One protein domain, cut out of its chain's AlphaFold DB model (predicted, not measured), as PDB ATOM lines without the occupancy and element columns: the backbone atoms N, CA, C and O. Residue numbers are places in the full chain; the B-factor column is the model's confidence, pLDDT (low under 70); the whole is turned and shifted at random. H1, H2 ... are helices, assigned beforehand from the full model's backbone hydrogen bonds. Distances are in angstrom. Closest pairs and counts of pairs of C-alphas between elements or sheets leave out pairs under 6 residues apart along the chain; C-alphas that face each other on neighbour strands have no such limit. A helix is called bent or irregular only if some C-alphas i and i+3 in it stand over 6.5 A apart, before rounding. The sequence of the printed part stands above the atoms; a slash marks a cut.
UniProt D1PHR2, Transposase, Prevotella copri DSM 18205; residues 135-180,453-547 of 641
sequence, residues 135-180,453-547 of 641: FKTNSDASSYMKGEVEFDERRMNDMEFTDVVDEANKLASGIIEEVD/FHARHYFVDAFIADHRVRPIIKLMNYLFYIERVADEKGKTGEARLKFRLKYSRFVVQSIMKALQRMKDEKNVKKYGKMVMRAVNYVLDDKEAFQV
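This is residues 135 to 180 and 453 to 547 of the 641 residues of the protein "Transposase" of Prevotella copri DSM 18205 (UniProt D1PHR2). The long helix H5 is the core of an all-helix body; H3 and H7 run alongside it in an up-and-down bundle of three, each running against the one before it in the chain, and the pair H4 and H9, side by side, packs on H5 and H7. H6 folds back from the end of H5 and leads into H7, H2 packs on H5, and H1 lies away from this body and touches no helix. The printed part has 141 residues with ten named helices, H1 to H10 in order along the chain, and no named strand; 113 residues are in the helices. It is compact, with a radius of gyration of the C-alphas of 15.9 A, and spans 44 by 42 by 26 A.

H5, residues 467 to 488, is the longest helix, 32.4 A from C-alpha 467 at (-12.222, 92.880, 24.098) to C-alpha 488 at (10.731, 100.869, 2.729). It is irregular: C-alphas 468 and 471 are 7.1 A apart. Before it comes H4, residues 453 to 465, 19.1 A long. After it come H6, residues 493 to 502, 14.3 A, and H7, residues 504 to 519, 22.7 A. H8 holds residues 521 to 524, H9 residues 529 to 539 over 15.0 A, and H10 residues 544 to 547, ending with C-alpha 547 at (-5.451, 113.956, 5.482). On the other side of the cut are H1, residues 138 to 145, beginning with C-alpha 138 at (8.356, 85.536, 32.742), H2, residues 151 to 158, and H3, residues 161 to 177, which is 25.1 A long.

H5 is the hub and touches five helices. H7 touches it at a shallow tilt of 20 degrees, opposite ways, with the closest C-alphas, those of Leu 479 and Ser 504, 6.0 A apart. H3 touches residues 471 to 478 of H5 at a shallow tilt of 30 degrees, opposite ways; the closest C-alphas, of Ala 168 and Tyr 478, are 6.3 A apart. H3 and H7 touch and run the same way, with the C-alphas of Ala 172 and Ser 510 closest at 5.5 A. H4 and H5 form a helical hairpin, closest at the C-alphas of Phe 463 and Val 469, 5.8 A. H5 and H6 form another at 37 degrees, a tilt only just steep, with the C-alphas of Ala 486 and Arg 496 closest at 6.0 A. H2 touches residues 474 to 481 of H5, closest at the C-alphas of Glu 153 and Asn 477, 7.5 A. H9 touches H4, opposite ways at a shallow tilt of 23 degrees, with the C-alphas of Tyr 458 and Ala 534 closest at 5.0 A. H9 also touches residues 512 to 519 of H7 at a steep tilt of 46 degrees, closest at the C-alphas of Leu 515 and Val 535, 5.8 A. H8 and H10 are each close to H7 and to H9 but not clearly touching them. H6 and H7 meet only through their link, and H1 and H2 are apart. Every O i to N i+4 pair is within hydrogen-bond range in H1, H2, H6, H7 and H9, against 11 of 13 in H3, 8 of 9 in H4 and 16 of 18 in H5; H8 and H10 are too short for such a pair.

The two C-alphas farthest apart, those of Asn 138 and Glu 494, are 46.1 A apart. Residues 181 to 452 are not printed, and C-alphas 180 and 453 are 27.9 A apart across this cut, in the link from H3 to H4. The links that are printed whole are tight. The mean pLDDT of the printed part is 77.9; it is under 70 in residues 135 to 157, 173 to 180 and 521 to 525.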
ATOM      1  N   PHE A 135       6.152  81.575  26.106       42.66
ATOM      2  CA  PHE A 135       6.968  82.718  26.506       42.66
ATOM      3  C   PHE A 135       8.370  82.249  26.911       42.66
ATOM      4  O   PHE A 135       8.509  81.379  27.769       42.66
ATOM      5  N   LYS A 136       9.421  82.826  26.306       42.19
ATOM      6  CA  LYS A 136      10.820  82.492  26.647       42.19
ATOM      7  C   LYS A 136      11.219  82.989  28.043       42.19
ATOM      8  O   LYS A 136      12.144  82.440  28.634       42.19
ATOM      9  N   THR A 137      10.533  83.996  28.581       44.88
ATOM     10  CA  THR A 137      10.782  84.572  29.912       44.88
ATOM     11  C   THR A 137       9.474  84.977  30.604       44.88
ATOM     12  O   THR A 137       8.459  85.263  29.966       44.88
ATOM     13  N   ASN A 138       9.499  85.072  31.939       40.56
ATOM     14  CA  ASN A 138       8.356  85.536  32.742       40.56
ATOM     15  C   ASN A 138       7.975  87.007  32.465       40.56
ATOM     16  O   ASN A 138       6.849  87.417  32.764       40.56
ATOM     17  N   SER A 139       8.886  87.800  31.886       51.97
ATOM     18  CA  SER A 139       8.593  89.158  31.423       51.97
ATOM     19  C   SER A 139       7.655  89.149  30.222       51.97
ATOM     20  O   SER A 139       6.716  89.928  30.216       51.97
ATOM     21  N   ASP A 140       7.828  88.229  29.270       39.75
ATOM     22  CA  ASP A 140       7.027  88.190  28.042       39.75
ATOM     23  C   ASP A 140       5.581  87.759  28.323       39.75
ATOM     24  O   ASP A 140       4.644  88.338  27.778       39.75
ATOM     25  N   ALA A 141       5.384  86.809  29.246       38.00
ATOM     26  CA  ALA A 141       4.056  86.420  29.729       38.00
ATOM     27  C   ALA A 141       3.366  87.572  30.479       38.00
ATOM     28  O   ALA A 141       2.167  87.800  30.326       38.00
ATOM     29  N   SER A 142       4.136  88.327  31.269       45.59
ATOM     30  CA  SER A 142       3.635  89.502  31.986       45.59
ATOM     31  C   SER A 142       3.311  90.650  31.032       45.59
ATOM     32  O   SER A 142       2.303  91.316  31.225       45.59
ATOM     33  N   SER A 143       4.123  90.864  30.000       46.94
ATOM     34  CA  SER A 143       3.929  91.889  28.977       46.94
ATOM     35  C   SER A 143       2.771  91.540  28.045       46.94
ATOM     36  O   SER A 143       1.956  92.406  27.763       46.94
ATOM     37  N   TYR A 144       2.585  90.278  27.658       45.16
ATOM     38  CA  TYR A 144       1.404  89.839  26.906       45.16
ATOM     39  C   TYR A 144       0.105  89.976  27.716       45.16
ATOM     40  O   TYR A 144      -0.868  90.544  27.228       45.16
ATOM     41  N   MET A 145       0.104  89.552  28.987       38.56
ATOM     42  CA  MET A 145      -1.048  89.725  29.891       38.56
ATOM     43  C   MET A 145      -1.332  91.201  30.220       38.56
ATOM     44  O   MET A 145      -2.441  91.536  30.629       38.56
ATOM     45  N   LYS A 146      -0.342  92.084  30.034       48.16
ATOM     46  CA  LYS A 146      -0.472  93.546  30.132       48.16
ATOM     47  C   LYS A 146      -0.721  94.234  28.781       48.16
ATOM     48  O   LYS A 146      -0.851  95.453  28.762       48.16
ATOM     49  N   GLY A 147      -0.792  93.493  27.669       44.19
ATOM     50  CA  GLY A 147      -1.009  94.043  26.323       44.19
ATOM     51  C   GLY A 147       0.189  94.779  25.702       44.19
ATOM     52  O   GLY A 147       0.024  95.516  24.737       44.19
ATOM     53  N   GLU A 148       1.397  94.603  26.238       43.06
ATOM     54  CA  GLU A 148       2.634  95.270  25.803       43.06
ATOM     55  C   GLU A 148       3.318  94.578  24.602       43.06
ATOM     56  O   GLU A 148       4.157  95.191  23.946       43.06
ATOM     57  N   VAL A 149       2.969  93.321  24.290       42.09
ATOM     58  CA  VAL A 149       3.482  92.571  23.124       42.09
ATOM     59  C   VAL A 149       2.310  91.991  22.331       42.09
ATOM     60  O   VAL A 149       1.568  91.154  22.843       42.09
ATOM     61  N   GLU A 150       2.158  92.402  21.069       52.97
ATOM     62  CA  GLU A 150       1.154  91.859  20.145       52.97
ATOM     63  C   GLU A 150       1.775  90.824  19.196       52.97
ATOM     64  O   GLU A 150       2.679  91.124  18.419       52.97
ATOM     65  N   PHE A 151       1.256  89.593  19.226       44.88
ATOM     66  CA  PHE A 151       1.683  88.498  18.340       44.88
ATOM     67  C   PHE A 151       1.417  88.769  16.849       44.88
ATOM     68  O   PHE A 151       2.086  88.178  15.999       44.88
ATOM     69  N   ASP A 152       0.477  89.664  16.526       55.44
ATOM     70  CA  ASP A 152       0.115  89.972  15.140       55.44
ATOM     71  C   ASP A 152       1.276  90.656  14.381       55.44
ATOM     72  O   ASP A 152       1.447  90.379  13.202       55.44
ATOM     73  N   GLU A 153       2.145  91.461  15.017       55.06
ATOM     74  CA  GLU A 153       3.271  92.106  14.304       55.06
ATOM     75  C   GLU A 153       4.328  91.118  13.799       55.06
ATOM     76  O   GLU A 153       4.800  91.257  12.672       55.06
ATOM     77  N   ARG A 154       4.694  90.109  14.600       58.72
ATOM     78  CA  ARG A 154       5.647  89.075  14.153       58.72
ATOM     79  C   ARG A 154       5.052  88.245  13.026       58.72
ATOM     80  O   ARG A 154       5.695  88.074  12.002       58.72
ATOM     81  N   ARG A 155       3.796  87.823  13.187       66.06
ATOM     82  CA  ARG A 155       3.077  87.069  12.161       66.06
ATOM     83  C   ARG A 155       2.966  87.853  10.847       66.06
ATOM     84  O   ARG A 155       3.197  87.271   9.800       66.06
ATOM     85  N   MET A 156       2.659  89.151  10.892       64.19
ATOM     86  CA  MET A 156       2.596  89.998   9.690       64.19
ATOM     87  C   MET A 156       3.955  90.173   9.004       64.19
ATOM     88  O   MET A 156       4.002  90.299   7.785       64.19
ATOM     89  N   ASN A 157       5.059  90.187   9.758       64.06
ATOM     90  CA  ASN A 157       6.402  90.249   9.174       64.06
ATOM     91  C   ASN A 157       6.793  88.942   8.461       64.06
ATOM     92  O   ASN A 157       7.588  88.992   7.529       64.06
ATOM     93  N   ASP A 158       6.231  87.807   8.885       72.12
ATOM     94  CA  ASP A 158       6.464  86.491   8.275       72.12
ATOM     95  C   ASP A 158       5.530  86.209   7.074       72.12
ATOM     96  O   ASP A 158       5.712  85.216   6.370       72.12
ATOM     97  N   MET A 159       4.522  87.060   6.839       75.50
ATOM     98  CA  MET A 159       3.554  86.947   5.738       75.50
ATOM     99  C   MET A 159       3.987  87.759   4.511       75.50
ATOM    100  O   MET A 159       4.601  88.821   4.641       75.50
ATOM    101  N   GLU A 160       3.608  87.317   3.306       82.44
ATOM    102  CA  GLU A 160       3.777  88.153   2.117       82.44
ATOM    103  C   GLU A 160       2.806  89.344   2.146       82.44
ATOM    104  O   GLU A 160       1.700  89.281   2.689       82.44
ATOM    105  N   PHE A 161       3.195  90.460   1.519       83.38
ATOM    106  CA  PHE A 161       2.388  91.688   1.520       83.38
ATOM    107  C   PHE A 161       0.960  91.474   0.981       83.38
ATOM    108  O   PHE A 161       0.021  92.114   1.451       83.38
ATOM    109  N   THR A 162       0.783  90.582   0.003       83.75
ATOM    110  CA  THR A 162      -0.533  90.217  -0.547       83.75
ATOM    111  C   THR A 162      -1.417  89.537   0.489       83.75
ATOM    112  O   THR A 162      -2.578  89.914   0.620       83.75
ATOM    113  N   ASP A 163      -0.857  88.631   1.289       83.31
ATOM    114  CA  ASP A 163      -1.596  87.913   2.329       83.31
ATOM    115  C   ASP A 163      -2.074  88.866   3.428       83.31
ATOM    116  O   ASP A 163      -3.200  88.754   3.917       83.31
ATOM    117  N   VAL A 164      -1.237  89.845   3.790       79.44
ATOM    118  CA  VAL A 164      -1.586  90.878   4.775       79.44
ATOM    119  C   VAL A 164      -2.747  91.740   4.277       79.44
ATOM    120  O   VAL A 164      -3.678  92.031   5.031       79.44
ATOM    121  N   VAL A 165      -2.725  92.130   3.001       82.62
ATOM    122  CA  VAL A 165      -3.820  92.888   2.378       82.62
ATOM    123  C   VAL A 165      -5.101  92.054   2.329       82.62
ATOM    124  O   VAL A 165      -6.171  92.570   2.648       82.62
ATOM    125  N   ASP A 166      -5.010  90.771   1.985       84.50
ATOM    126  CA  ASP A 166      -6.165  89.878   1.936       84.50
ATOM    127  C   ASP A 166      -6.770  89.635   3.323       84.50
ATOM    128  O   ASP A 166      -7.994  89.642   3.467       84.50
ATOM    129  N   GLU A 167      -5.952  89.474   4.366       84.25
ATOM    130  CA  GLU A 167      -6.434  89.340   5.745       84.25
ATOM    131  C   GLU A 167      -7.054  90.647   6.258       84.25
ATOM    132  O   GLU A 167      -8.131  90.620   6.862       84.25
ATOM    133  N   ALA A 168      -6.445  91.798   5.953       80.62
ATOM    134  CA  ALA A 168      -7.022  93.106   6.257       80.62
ATOM    135  C   ALA A 168      -8.379  93.294   5.561       80.62
ATOM    136  O   ALA A 168      -9.329  93.759   6.192       80.62
ATOM    137  N   ASN A 169      -8.496  92.880   4.295       82.19
ATOM    138  CA  ASN A 169      -9.739  92.943   3.531       82.19
ATOM    139  C   ASN A 169     -10.811  92.003   4.094       82.19
ATOM    140  O   ASN A 169     -11.955  92.418   4.269       82.19
ATOM    141  N   LYS A 170     -10.449  90.759   4.431       84.50
ATOM    142  CA  LYS A 170     -11.355  89.793   5.074       84.50
ATOM    143  C   LYS A 170     -11.871  90.320   6.407       84.50
ATOM    144  O   LYS A 170     -13.072  90.285   6.647       84.50
ATOM    145  N   LEU A 171     -10.985  90.850   7.253       80.62
ATOM    146  CA  LEU A 171     -11.360  91.409   8.550       80.62
ATOM    147  C   LEU A 171     -12.251  92.650   8.396       80.62
ATOM    148  O   LEU A 171     -13.248  92.790   9.099       80.62
ATOM    149  N   ALA A 172     -11.916  93.531   7.454       74.12
ATOM    150  CA  ALA A 172     -12.708  94.710   7.129       74.12
ATOM    151  C   ALA A 172     -14.130  94.350   6.662       74.12
ATOM    152  O   ALA A 172     -15.089  94.989   7.097       74.12
ATOM    153  N   SER A 173     -14.274  93.308   5.839       69.69
ATOM    154  CA  SER A 173     -15.574  92.776   5.416       69.69
ATOM    155  C   SER A 173     -16.307  92.039   6.545       69.69
ATOM    156  O   SER A 173     -17.509  92.214   6.693       69.69
ATOM    157  N   GLY A 174     -15.613  91.287   7.406       66.38
ATOM    158  CA  GLY A 174     -16.228  90.571   8.536       66.38
ATOM    159  C   GLY A 174     -16.784  91.500   9.622       66.38
ATOM    160  O   GLY A 174     -17.865  91.267  10.151       66.38
ATOM    161  N   ILE A 175     -16.121  92.633   9.887       64.94
ATOM    162  CA  ILE A 175     -16.631  93.678  10.800       64.94
ATOM    163  C   ILE A 175     -17.924  94.324  10.258       64.94
ATOM    164  O   ILE A 175     -18.696  94.925  11.014       64.94
ATOM    165  N   ILE A 176     -18.201  94.198   8.953       51.94
ATOM    166  CA  ILE A 176     -19.462  94.660   8.365       51.94
ATOM    167  C   ILE A 176     -20.637  93.743   8.762       51.94
ATOM    168  O   ILE A 176     -21.754  94.259   8.853       51.94
ATOM    169  N   GLU A 177     -20.390  92.469   9.086       45.41
ATOM    170  CA  GLU A 177     -21.412  91.446   9.373       45.41
ATOM    171  C   GLU A 177     -21.472  91.017  10.860       45.41
ATOM    172  O   GLU A 177     -22.562  90.788  11.381       45.41
ATOM    173  N   GLU A 178     -20.355  91.000  11.596       46.88
ATOM    174  CA  GLU A 178     -20.272  90.454  12.966       46.88
ATOM    175  C   GLU A 178     -20.067  91.512  14.069       46.88
ATOM    176  O   GLU A 178     -19.034  91.560  14.736       46.88
ATOM    177  N   VAL A 179     -21.067  92.359  14.333       45.94
ATOM    178  CA  VAL A 179     -21.085  93.184  15.572       45.94
ATOM    179  C   VAL A 179     -22.290  92.874  16.473       45.94
ATOM    180  O   VAL A 179     -22.357  93.356  17.603       45.94
ATOM    181  N   ASP A 180     -23.212  92.008  16.039       41.91
ATOM    182  CA  ASP A 180     -24.455  91.724  16.777       41.91
ATOM    183  C   ASP A 180     -24.519  90.352  17.474       41.91
ATOM    184  O   ASP A 180     -25.540  90.053  18.089       41.91
ATOM    185  N   PHE A 453      -1.118 106.745  15.974       89.94
ATOM    186  CA  PHE A 453      -0.572 106.073  17.166       89.94
ATOM    187  C   PHE A 453      -1.309 106.481  18.444       89.94
ATOM    188  O   PHE A 453      -1.639 105.615  19.254       89.94
ATOM    189  N   HIS A 454      -1.647 107.767  18.592       89.00
ATOM    190  CA  HIS A 454      -2.451 108.235  19.720       89.00
ATOM    191  C   HIS A 454      -3.839 107.589  19.718       89.00
ATOM    192  O   HIS A 454      -4.306 107.128  20.757       89.00
ATOM    193  N   ALA A 455      -4.473 107.486  18.546       90.88
ATOM    194  CA  ALA A 455      -5.751 106.793  18.416       90.88
ATOM    195  C   ALA A 455      -5.639 105.316  18.822       90.88
ATOM    196  O   ALA A 455      -6.442 104.841  19.624       90.88
ATOM    197  N   ARG A 456      -4.614 104.602  18.334       90.00
ATOM    198  CA  ARG A 456      -4.366 103.203  18.709       90.00
ATOM    199  C   ARG A 456      -4.167 103.051  20.218       90.00
ATOM    200  O   ARG A 456      -4.729 102.124  20.789       90.00
ATOM    201  N   HIS A 457      -3.439 103.959  20.870       86.81
ATOM    202  CA  HIS A 457      -3.246 103.924  22.323       86.81
ATOM    203  C   HIS A 457      -4.581 103.957  23.083       86.81
ATOM    204  O   HIS A 457      -4.808 103.118  23.949       86.81
ATOM    205  N   TYR A 458      -5.517 104.825  22.682       86.44
ATOM    206  CA  TYR A 458      -6.860 104.845  23.268       86.44
ATOM    207  C   TYR A 458      -7.635 103.535  23.072       86.44
ATOM    208  O   TYR A 458      -8.367 103.124  23.972       86.44
ATOM    209  N   PHE A 459      -7.496 102.871  21.919       86.12
ATOM    210  CA  PHE A 459      -8.133 101.569  21.694       86.12
ATOM    211  C   PHE A 459      -7.480 100.448  22.499       86.12
ATOM    212  O   PHE A 459      -8.201  99.591  23.000       86.12
ATOM    213  N   VAL A 460      -6.158 100.463  22.673       83.50
ATOM    214  CA  VAL A 460      -5.447  99.506  23.535       83.50
ATOM    215  C   VAL A 460      -5.876  99.676  24.994       83.50
ATOM    216  O   VAL A 460      -6.224  98.694  25.645       83.50
ATOM    217  N   ASP A 461      -5.970 100.912  25.487       80.12
ATOM    218  CA  ASP A 461      -6.507 101.190  26.826       80.12
ATOM    219  C   ASP A 461      -7.961 100.707  26.961       80.12
ATOM    220  O   ASP A 461      -8.354 100.144  27.985       80.12
ATOM    221  N   ALA A 462      -8.774 100.899  25.918       80.25
ATOM    222  CA  ALA A 462     -10.150 100.417  25.887       80.25
ATOM    223  C   ALA A 462     -10.243  98.885  25.822       80.25
ATOM    224  O   ALA A 462     -11.172  98.323  26.398       80.25
ATOM    225  N   PHE A 463      -9.287  98.207  25.182       80.44
ATOM    226  CA  PHE A 463      -9.242  96.748  25.066       80.44
ATOM    227  C   PHE A 463      -9.098  96.056  26.423       80.44
ATOM    228  O   PHE A 463      -9.731  95.025  26.649       80.44
ATOM    229  N   ILE A 464      -8.355  96.670  27.352       77.94
ATOM    230  CA  ILE A 464      -8.247  96.203  28.745       77.94
ATOM    231  C   ILE A 464      -9.637  96.115  29.396       77.94
ATOM    232  O   ILE A 464      -9.888  95.223  30.205       77.94
ATOM    233  N   ALA A 465     -10.548  97.024  29.037       76.88
ATOM    234  CA  ALA A 465     -11.912  97.048  29.552       76.88
ATOM    235  C   ALA A 465     -12.903  96.219  28.713       76.88
ATOM    236  O   ALA A 465     -13.857  95.685  29.270       76.88
ATOM    237  N   ASP A 466     -12.718  96.134  27.394       76.50
ATOM    238  CA  ASP A 466     -13.669  95.510  26.472       76.50
ATOM    239  C   ASP A 466     -12.965  94.914  25.248       76.50
ATOM    240  O   ASP A 466     -12.463  95.626  24.378       76.50
ATOM    241  N   HIS A 467     -12.969  93.586  25.140       80.12
ATOM    242  CA  HIS A 467     -12.222  92.880  24.098       80.12
ATOM    243  C   HIS A 467     -12.835  93.028  22.698       80.12
ATOM    244  O   HIS A 467     -12.169  92.734  21.702       80.12
ATOM    245  N   ARG A 468     -14.073  93.531  22.590       79.19
ATOM    246  CA  ARG A 468     -14.761  93.737  21.305       79.19
ATOM    247  C   ARG A 468     -14.069  94.766  20.412       79.19
ATOM    248  O   ARG A 468     -14.297  94.759  19.209       79.19
ATOM    249  N   VAL A 469     -13.191  95.618  20.954       81.62
ATOM    250  CA  VAL A 469     -12.407  96.581  20.153       81.62
ATOM    251  C   VAL A 469     -11.208  95.946  19.436       81.62
ATOM    252  O   VAL A 469     -10.596  96.588  18.583       81.62
ATOM    253  N   ARG A 470     -10.874  94.681  19.734       82.31
ATOM    254  CA  ARG A 470      -9.737  93.958  19.138       82.31
ATOM    255  C   ARG A 470      -9.699  93.996  17.603       82.31
ATOM    256  O   ARG A 470      -8.615  94.233  17.070       82.31
ATOM    257  N   PRO A 471     -10.812  93.802  16.869       84.31
ATOM    258  CA  PRO A 471     -10.791  93.869  15.408       84.31
ATOM    259  C   PRO A 471     -10.359  95.247  14.880       84.31
ATOM    260  O   PRO A 471      -9.667  95.327  13.870       84.31
ATOM    261  N   ILE A 472     -10.692  96.332  15.591       87.81
ATOM    262  CA  ILE A 472     -10.275  97.699  15.240       87.81
ATOM    263  C   ILE A 472      -8.760  97.843  15.396       87.81
ATOM    264  O   ILE A 472      -8.099  98.361  14.498       87.81
ATOM    265  N   ILE A 473      -8.205  97.351  16.509       86.81
ATOM    266  CA  ILE A 473      -6.757  97.386  16.768       86.81
ATOM    267  C   ILE A 473      -6.008  96.620  15.675       86.81
ATOM    268  O   ILE A 473      -5.039  97.134  15.123       86.81
ATOM    269  N   LYS A 474      -6.506  95.441  15.283       85.62
ATOM    270  CA  LYS A 474      -5.939  94.674  14.166       85.62
ATOM    271  C   LYS A 474      -5.949  95.450  12.849       85.62
ATOM    272  O   LYS A 474      -4.928  95.496  12.170       85.62
ATOM    273  N   LEU A 475      -7.059  96.106  12.501       88.06
ATOM    274  CA  LEU A 475      -7.115  96.961  11.309       88.06
ATOM    275  C   LEU A 475      -6.114  98.125  11.380       88.06
ATOM    276  O   LEU A 475      -5.478  98.438  10.376       88.06
ATOM    277  N   MET A 476      -5.935  98.745  12.550       90.12
ATOM    278  CA  MET A 476      -4.916  99.785  12.744       90.12
ATOM    279  C   MET A 476      -3.496  99.229  12.566       90.12
ATOM    280  O   MET A 476      -2.661  99.885  11.949       90.12
ATOM    281  N   ASN A 477      -3.221  98.015  13.043       88.00
ATOM    282  CA  ASN A 477      -1.929  97.353  12.854       88.00
ATOM    283  C   ASN A 477      -1.640  97.071  11.373       88.00
ATOM    284  O   ASN A 477      -0.551  97.387  10.896       88.00
ATOM    285  N   TYR A 478      -2.627  96.561  10.626       87.38
ATOM    286  CA  TYR A 478      -2.507  96.389   9.176       87.38
ATOM    287  C   TYR A 478      -2.253  97.715   8.463       87.38
ATOM    288  O   TYR A 478      -1.412  97.779   7.570       87.38
ATOM    289  N   LEU A 479      -2.929  98.787   8.883       90.88
ATOM    290  CA  LEU A 479      -2.702 100.120   8.337       90.88
ATOM    291  C   LEU A 479      -1.247 100.573   8.536       90.88
ATOM    292  O   LEU A 479      -0.614 101.003   7.575       90.88
ATOM    293  N   PHE A 480      -0.682 100.416   9.738       89.88
ATOM    294  CA  PHE A 480       0.728 100.741   9.991       89.88
ATOM    295  C   PHE A 480       1.699  99.867   9.195       89.88
ATOM    296  O   PHE A 480       2.722 100.369   8.729       89.88
ATOM    297  N   TYR A 481       1.394  98.581   9.018       88.38
ATOM    298  CA  TYR A 481       2.213  97.688   8.200       88.38
ATOM    299  C   TYR A 481       2.212  98.116   6.725       88.38
ATOM    300  O   TYR A 481       3.272  98.209   6.109       88.38
ATOM    301  N   ILE A 482       1.041  98.452   6.173       89.38
ATOM    302  CA  ILE A 482       0.918  98.964   4.802       89.38
ATOM    303  C   ILE A 482       1.759 100.236   4.630       89.38
ATOM    304  O   ILE A 482       2.519 100.329   3.667       89.38
ATOM    305  N   GLU A 483       1.679 101.189   5.562       89.81
ATOM    306  CA  GLU A 483       2.489 102.415   5.501       89.81
ATOM    307  C   GLU A 483       3.995 102.124   5.582       89.81
ATOM    308  O   GLU A 483       4.758 102.657   4.780       89.81
ATOM    309  N   ARG A 484       4.427 101.203   6.452       88.69
ATOM    310  CA  ARG A 484       5.838 100.792   6.555       88.69
ATOM    311  C   ARG A 484       6.378 100.249   5.229       88.69
ATOM    312  O   ARG A 484       7.442 100.664   4.780       88.69
ATOM    313  N   VAL A 485       5.613  99.386   4.558       87.75
ATOM    314  CA  VAL A 485       5.978  98.843   3.238       87.75
ATOM    315  C   VAL A 485       6.005  99.935   2.159       87.75
ATOM    316  O   VAL A 485       6.747  99.824   1.178       87.75
ATOM    317  N   ALA A 486       5.195 100.990   2.295       86.00
ATOM    318  CA  ALA A 486       5.246 102.134   1.389       86.00
ATOM    319  C   ALA A 486       6.568 102.906   1.530       86.00
ATOM    320  O   ALA A 486       7.150 103.279   0.507       86.00
ATOM    321  N   ASP A 487       7.037 103.079   2.767       83.06
ATOM    322  CA  ASP A 487       8.254 103.819   3.110       83.06
ATOM    323  C   ASP A 487       9.525 103.043   2.738       83.06
ATOM    324  O   ASP A 487      10.418 103.590   2.090       83.06
ATOM    325  N   GLU A 488       9.589 101.745   3.053       83.62
ATOM    326  CA  GLU A 488      10.731 100.869   2.729       83.62
ATOM    327  C   GLU A 488      10.997 100.770   1.220       83.62
ATOM    328  O   GLU A 488      12.134 100.602   0.785       83.62
ATOM    329  N   LYS A 489       9.954 100.926   0.397       79.31
ATOM    330  CA  LYS A 489      10.063 100.925  -1.068       79.31
ATOM    331  C   LYS A 489      10.573 102.252  -1.647       79.31
ATOM    332  O   LYS A 489      10.591 102.388  -2.868       79.31
ATOM    333  N   GLY A 490      10.948 103.225  -0.808       70.25
ATOM    334  CA  GLY A 490      11.547 104.495  -1.233       70.25
ATOM    335  C   GLY A 490      10.652 105.310  -2.168       70.25
ATOM    336  O   GLY A 490      11.135 105.959  -3.095       70.25
ATOM    337  N   LYS A 491       9.330 105.217  -1.992       73.62
ATOM    338  CA  LYS A 491       8.365 105.843  -2.898       73.62
ATOM    339  C   LYS A 491       8.386 107.361  -2.753       73.62
ATOM    340  O   LYS A 491       8.336 107.879  -1.644       73.62
ATOM    341  N   THR A 492       8.362 108.065  -3.883       87.12
ATOM    342  CA  THR A 492       8.062 109.505  -3.914       87.12
ATOM    343  C   THR A 492       6.675 109.778  -3.324       87.12
ATOM    344  O   THR A 492       5.827 108.879  -3.323       87.12
ATOM    345  N   GLY A 493       6.402 111.012  -2.886       87.00
ATOM    346  CA  GLY A 493       5.088 111.409  -2.364       87.00
ATOM    347  C   GLY A 493       3.923 110.976  -3.260       87.00
ATOM    348  O   GLY A 493       2.962 110.361  -2.801       87.00
ATOM    349  N   GLU A 494       4.035 111.158  -4.577       89.56
ATOM    350  CA  GLU A 494       3.008 110.715  -5.531       89.56
ATOM    351  C   GLU A 494       2.821 109.189  -5.567       89.56
ATOM    352  O   GLU A 494       1.693 108.685  -5.607       89.56
ATOM    353  N   ALA A 495       3.917 108.428  -5.556       89.62
ATOM    354  CA  ALA A 495       3.867 106.969  -5.554       89.62
ATOM    355  C   ALA A 495       3.332 106.423  -4.219       89.62
ATOM    356  O   ALA A 495       2.585 105.435  -4.213       89.62
ATOM    357  N   ARG A 496       3.664 107.082  -3.100       92.75
ATOM    358  CA  ARG A 496       3.127 106.798  -1.762       92.75
ATOM    359  C   ARG A 496       1.624 107.068  -1.726       92.75
ATOM    360  O   ARG A 496       0.871 106.194  -1.304       92.75
ATOM    361  N   LEU A 497       1.157 108.180  -2.298       92.75
ATOM    362  CA  LEU A 497      -0.271 108.496  -2.418       92.75
ATOM    363  C   LEU A 497      -1.039 107.456  -3.250       92.75
ATOM    364  O   LEU A 497      -2.057 106.936  -2.795       92.75
ATOM    365  N   LYS A 498      -0.544 107.082  -4.438       91.00
ATOM    366  CA  LYS A 498      -1.173 106.030  -5.266       91.00
ATOM    367  C   LYS A 498      -1.281 104.702  -4.512       91.00
ATOM    368  O   LYS A 498      -2.291 104.008  -4.607       91.00
ATOM    369  N   PHE A 499      -0.252 104.358  -3.741       91.44
ATOM    370  CA  PHE A 499      -0.245 103.155  -2.916       91.44
ATOM    371  C   PHE A 499      -1.267 103.223  -1.772       91.44
ATOM    372  O   PHE A 499      -2.035 102.279  -1.588       91.44
ATOM    373  N   ARG A 500      -1.350 104.360  -1.074       93.69
ATOM    374  CA  ARG A 500      -2.356 104.627  -0.035       93.69
ATOM    375  C   ARG A 500      -3.781 104.523  -0.561       93.69
ATOM    376  O   ARG A 500      -4.629 103.901   0.074       93.69
ATOM    377  N   LEU A 501      -4.046 105.086  -1.738       92.94
ATOM    378  CA  LEU A 501      -5.364 105.012  -2.370       92.94
ATOM    379  C   LEU A 501      -5.756 103.578  -2.743       92.94
ATOM    380  O   LEU A 501      -6.943 103.258  -2.701       92.94
ATOM    381  N   LYS A 502      -4.776 102.726  -3.072       90.81
ATOM    382  CA  LYS A 502      -4.996 101.316  -3.409       90.81
ATOM    383  C   LYS A 502      -5.212 100.430  -2.177       90.81
ATOM    384  O   LYS A 502      -6.070  99.557  -2.228       90.81
ATOM    385  N   TYR A 503      -4.451 100.639  -1.099       91.00
ATOM    386  CA  TYR A 503      -4.427  99.730   0.057       91.00
ATOM    387  C   TYR A 503      -4.945 100.385   1.351       91.00
ATOM    388  O   TYR A 503      -5.937  99.929   1.918       91.00
ATOM    389  N   SER A 504      -4.338 101.491   1.799       93.31
ATOM    390  CA  SER A 504      -4.673 102.157   3.072       93.31
ATOM    391  C   SER A 504      -6.114 102.693   3.117       93.31
ATOM    392  O   SER A 504      -6.787 102.605   4.146       93.31
ATOM    393  N   ARG A 505      -6.631 103.222   1.997       93.19
ATOM    394  CA  ARG A 505      -7.968 103.842   1.914       93.19
ATOM    395  C   ARG A 505      -9.089 102.887   2.329       93.19
ATOM    396  O   ARG A 505     -10.001 103.307   3.041       93.19
ATOM    397  N   PHE A 506      -9.034 101.628   1.897       89.00
ATOM    398  CA  PHE A 506     -10.073 100.641   2.206       89.00
ATOM    399  C   PHE A 506     -10.096 100.287   3.700       89.00
ATOM    400  O   PHE A 506     -11.164 100.242   4.316       89.00
ATOM    401  N   VAL A 507      -8.914 100.131   4.303       91.06
ATOM    402  CA  VAL A 507      -8.762  99.876   5.743       91.06
ATOM    403  C   VAL A 507      -9.317 101.047   6.557       91.06
ATOM    404  O   VAL A 507     -10.160 100.843   7.429       91.06
ATOM    405  N   VAL A 508      -8.937 102.287   6.221       93.94
ATOM    406  CA  VAL A 508      -9.434 103.491   6.910       93.94
ATOM    407  C   VAL A 508     -10.953 103.618   6.795       93.94
ATOM    408  O   VAL A 508     -11.622 103.877   7.793       93.94
ATOM    409  N   GLN A 509     -11.529 103.405   5.608       91.62
ATOM    410  CA  GLN A 509     -12.984 103.457   5.430       91.62
ATOM    411  C   GLN A 509     -13.712 102.416   6.285       91.62
ATOM    412  O   GLN A 509     -14.767 102.716   6.847       91.62
ATOM    413  N   SER A 510     -13.143 101.219   6.407       89.00
ATOM    414  CA  SER A 510     -13.707 100.134   7.211       89.00
ATOM    415  C   SER A 510     -13.643 100.442   8.705       89.00
ATOM    416  O   SER A 510     -14.661 100.315   9.387       89.00
ATOM    417  N   ILE A 511     -12.512 100.970   9.193       92.62
ATOM    418  CA  ILE A 511     -12.394 101.489  10.564       92.62
ATOM    419  C   ILE A 511     -13.469 102.556  10.806       92.62
ATOM    420  O   ILE A 511     -14.256 102.437  11.739       92.62
ATOM    421  N   MET A 512     -13.577 103.562   9.934       93.75
ATOM    422  CA  MET A 512     -14.528 104.668  10.110       93.75
ATOM    423  C   MET A 512     -15.990 104.199  10.146       93.75
ATOM    424  O   MET A 512     -16.764 104.672  10.978       93.75
ATOM    425  N   LYS A 513     -16.376 103.249   9.282       90.19
ATOM    426  CA  LYS A 513     -17.722 102.650   9.298       90.19
ATOM    427  C   LYS A 513     -17.983 101.877  10.591       90.19
ATOM    428  O   LYS A 513     -19.059 102.020  11.167       90.19
ATOM    429  N   ALA A 514     -17.013 101.090  11.054       88.81
ATOM    430  CA  ALA A 514     -17.129 100.338  12.300       88.81
ATOM    431  C   ALA A 514     -17.312 101.277  13.501       88.81
ATOM    432  O   ALA A 514     -18.220 101.084  14.307       88.81
ATOM    433  N   LEU A 515     -16.501 102.335  13.583       91.69
ATOM    434  CA  LEU A 515     -16.599 103.330  14.650       91.69
ATOM    435  C   LEU A 515     -17.946 104.059  14.631       91.69
ATOM    436  O   LEU A 515     -18.554 104.231  15.686       91.69
ATOM    437  N   GLN A 516     -18.441 104.447  13.451       90.56
ATOM    438  CA  GLN A 516     -19.747 105.100  13.330       90.56
ATOM    439  C   GLN A 516     -20.869 104.204  13.870       90.56
ATOM    440  O   GLN A 516     -21.661 104.657  14.690       90.56
ATOM    441  N   ARG A 517     -20.867 102.910  13.524       85.50
ATOM    442  CA  ARG A 517     -21.843 101.935  14.046       85.50
ATOM    443  C   ARG A 517     -21.793 101.774  15.562       85.50
ATOM    444  O   ARG A 517     -22.824 101.530  16.183       85.50
ATOM    445  N   MET A 518     -20.607 101.887  16.164       84.75
ATOM    446  CA  MET A 518     -20.447 101.865  17.624       84.75
ATOM    447  C   MET A 518     -20.989 103.141  18.281       84.75
ATOM    448  O   MET A 518     -21.491 103.073  19.404       84.75
ATOM    449  N   LYS A 519     -20.917 104.286  17.584       85.62
ATOM    450  CA  LYS A 519     -21.459 105.581  18.030       85.62
ATOM    451  C   LYS A 519     -22.966 105.733  17.785       85.62
ATOM    452  O   LYS A 519     -23.579 106.592  18.411       85.62
ATOM    453  N   ASP A 520     -23.573 104.912  16.931       83.19
ATOM    454  CA  ASP A 520     -25.019 104.938  16.703       83.19
ATOM    455  C   ASP A 520     -25.789 104.636  18.001       83.19
ATOM    456  O   ASP A 520     -25.476 103.694  18.730       83.19
ATOM    457  N   GLU A 521     -26.829 105.422  18.297       61.41
ATOM    458  CA  GLU A 521     -27.506 105.471  19.608       61.41
ATOM    459  C   GLU A 521     -28.033 104.114  20.107       61.41
ATOM    460  O   GLU A 521     -28.078 103.856  21.313       61.41
ATOM    461  N   LYS A 522     -28.380 103.211  19.179       62.50
ATOM    462  CA  LYS A 522     -28.799 101.832  19.480       62.50
ATOM    463  C   LYS A 522     -27.674 100.990  20.099       62.50
ATOM    464  O   LYS A 522     -27.947 100.076  20.873       62.50
ATOM    465  N   ASN A 523     -26.420 101.309  19.783       60.28
ATOM    466  CA  ASN A 523     -25.223 100.589  20.207       60.28
ATOM    467  C   ASN A 523     -24.432 101.316  21.303       60.28
ATOM    468  O   ASN A 523     -23.736 100.646  22.060       60.28
ATOM    469  N   VAL A 524     -24.582 102.636  21.475       63.16
ATOM    470  CA  VAL A 524     -23.881 103.396  22.536       63.16
ATOM    471  C   VAL A 524     -24.147 102.817  23.927       63.16
ATOM    472  O   VAL A 524     -23.233 102.715  24.742       63.16
ATOM    473  N   LYS A 525     -25.379 102.360  24.196       63.59
ATOM    474  CA  LYS A 525     -25.738 101.719  25.476       63.59
ATOM    475  C   LYS A 525     -25.033 100.373  25.709       63.59
ATOM    476  O   LYS A 525     -25.017  99.903  26.842       63.59
ATOM    477  N   LYS A 526     -24.464  99.754  24.665       76.25
ATOM    478  CA  LYS A 526     -23.753  98.468  24.735       76.25
ATOM    479  C   LYS A 526     -22.273  98.623  25.113       76.25
ATOM    480  O   LYS A 526     -21.672  97.619  25.492       76.25
ATOM    481  N   TYR A 527     -21.676  99.816  25.002       80.19
ATOM    482  CA  TYR A 527     -20.230 100.033  25.169       80.19
ATOM    483  C   TYR A 527     -19.888 100.930  26.369       80.19
ATOM    484  O   TYR A 527     -20.592 101.884  26.690       80.19
ATOM    485  N   GLY A 528     -18.778 100.622  27.046       83.44
ATOM    486  CA  GLY A 528     -18.308 101.371  28.215       83.44
ATOM    487  C   GLY A 528     -17.665 102.726  27.876       83.44
ATOM    488  O   GLY A 528     -17.309 103.013  26.733       83.44
ATOM    489  N   LYS A 529     -17.437 103.558  28.906       87.88
ATOM    490  CA  LYS A 529     -16.856 104.913  28.760       87.88
ATOM    491  C   LYS A 529     -15.490 104.930  28.061       87.88
ATOM    492  O   LYS A 529     -15.227 105.857  27.302       87.88
ATOM    493  N   MET A 530     -14.631 103.936  28.307       85.12
ATOM    494  CA  MET A 530     -13.296 103.864  27.689       85.12
ATOM    495  C   MET A 530     -13.379 103.613  26.180       85.12
ATOM    496  O   MET A 530     -12.732 104.321  25.412       85.12
ATOM    497  N   VAL A 531     -14.248 102.692  25.749       88.31
ATOM    498  CA  VAL A 531     -14.508 102.426  24.324       88.31
ATOM    499  C   VAL A 531     -15.062 103.675  23.647       88.31
ATOM    500  O   VAL A 531     -14.523 104.116  22.637       88.31
ATOM    501  N   MET A 532     -16.076 104.313  24.241       91.25
ATOM    502  CA  MET A 532     -16.659 105.531  23.671       91.25
ATOM    503  C   MET A 532     -15.663 106.692  23.610       91.25
ATOM    504  O   MET A 532     -15.712 107.487  22.675       91.25
ATOM    505  N   ARG A 533     -14.723 106.780  24.559       91.19
ATOM    506  CA  ARG A 533     -13.627 107.754  24.500       91.19
ATOM    507  C   ARG A 533     -12.723 107.506  23.290       91.19
ATOM    508  O   ARG A 533     -12.413 108.469  22.599       91.19
ATOM    509  N   ALA A 534     -12.341 106.259  23.015       90.69
ATOM    510  CA  ALA A 534     -11.526 105.904  21.848       90.69
ATOM    511  C   ALA A 534     -12.271 106.144  20.522       90.69
ATOM    512  O   ALA A 534     -11.729 106.752  19.599       90.69
ATOM    513  N   VAL A 535     -13.547 105.751  20.457       93.44
ATOM    514  CA  VAL A 535     -14.428 105.979  19.301       93.44
ATOM    515  C   VAL A 535     -14.569 107.477  19.005       93.44
ATOM    516  O   VAL A 535     -14.334 107.907  17.877       93.44
ATOM    517  N   ASN A 536     -14.892 108.289  20.016       93.62
ATOM    518  CA  ASN A 536     -15.025 109.740  19.857       93.62
ATOM    519  C   ASN A 536     -13.684 110.418  19.550       93.62
ATOM    520  O   ASN A 536     -13.659 111.401  18.817       93.62
ATOM    521  N   TYR A 537     -12.564 109.888  20.056       93.38
ATOM    522  CA  TYR A 537     -11.241 110.431  19.748       93.38
ATOM    523  C   TYR A 537     -10.985 110.483  18.238       93.38
ATOM    524  O   TYR A 537     -10.509 111.508  17.756       93.38
ATOM    525  N   VAL A 538     -11.358 109.424  17.509       94.81
ATOM    526  CA  VAL A 538     -11.213 109.351  16.048       94.81
ATOM    527  C   VAL A 538     -12.355 110.050  15.314       94.81
ATOM    528  O   VAL A 538     -12.106 110.810  14.384       94.81
ATOM    529  N   LEU A 539     -13.610 109.808  15.708       94.38
ATOM    530  CA  LEU A 539     -14.765 110.300  14.949       94.38
ATOM    531  C   LEU A 539     -14.969 111.811  15.028       94.38
ATOM    532  O   LEU A 539     -15.464 112.392  14.070       94.38
ATOM    533  N   ASP A 540     -14.620 112.443  16.146       93.12
ATOM    534  CA  ASP A 540     -14.764 113.894  16.274       93.12
ATOM    535  C   ASP A 540     -13.671 114.670  15.508       93.12
ATOM    536  O   ASP A 540     -13.723 115.895  15.461       93.12
ATOM    537  N   ASP A 541     -12.656 113.979  14.976       91.62
ATOM    538  CA  ASP A 541     -11.531 114.551  14.222       91.62
ATOM    539  C   ASP A 541     -11.287 113.767  12.918       91.62
ATOM    540  O   ASP A 541     -10.161 113.552  12.460       91.62
ATOM    541  N   LYS A 542     -12.384 113.253  12.352       93.44
ATOM    542  CA  LYS A 542     -12.399 112.285  11.252       93.44
ATOM    543  C   LYS A 542     -11.645 112.786  10.028       93.44
ATOM    544  O   LYS A 542     -10.932 112.007   9.396       93.44
ATOM    545  N   GLU A 543     -11.816 114.058   9.690       92.44
ATOM    546  CA  GLU A 543     -11.165 114.700   8.555       92.44
ATOM    547  C   GLU A 543      -9.643 114.684   8.736       92.44
ATOM    548  O   GLU A 543      -8.934 114.258   7.824       92.44
ATOM    549  N   ALA A 544      -9.139 115.032   9.928       93.31
ATOM    550  CA  ALA A 544      -7.707 115.045  10.225       93.31
ATOM    551  C   ALA A 544      -7.074 113.646  10.135       93.31
ATOM    552  O   ALA A 544      -5.956 113.510   9.643       93.31
ATOM    553  N   PHE A 545      -7.789 112.583  10.525       95.31
ATOM    554  CA  PHE A 545      -7.316 111.198  10.362       95.31
ATOM    555  C   PHE A 545      -7.252 110.729   8.900       95.31
ATOM    556  O   PHE A 545      -6.652 109.689   8.628       95.31
ATOM    557  N   GLN A 546      -7.853 111.460   7.957       94.88
ATOM    558  CA  GLN A 546      -7.878 111.119   6.529       94.88
ATOM    559  C   GLN A 546      -6.942 111.985   5.675       94.88
ATOM    560  O   GLN A 546      -6.747 111.673   4.502       94.88
ATOM    561  N   VAL A 547      -6.320 113.029   6.235       94.50
ATOM    562  CA  VAL A 547      -5.451 113.956   5.482       94.50
ATOM    563  C   VAL A 547      -4.264 113.244   4.831       94.50
ATOM    564  O   VAL A 547      -3.936 113.537   3.687       94.50
TER     565      VAL A 547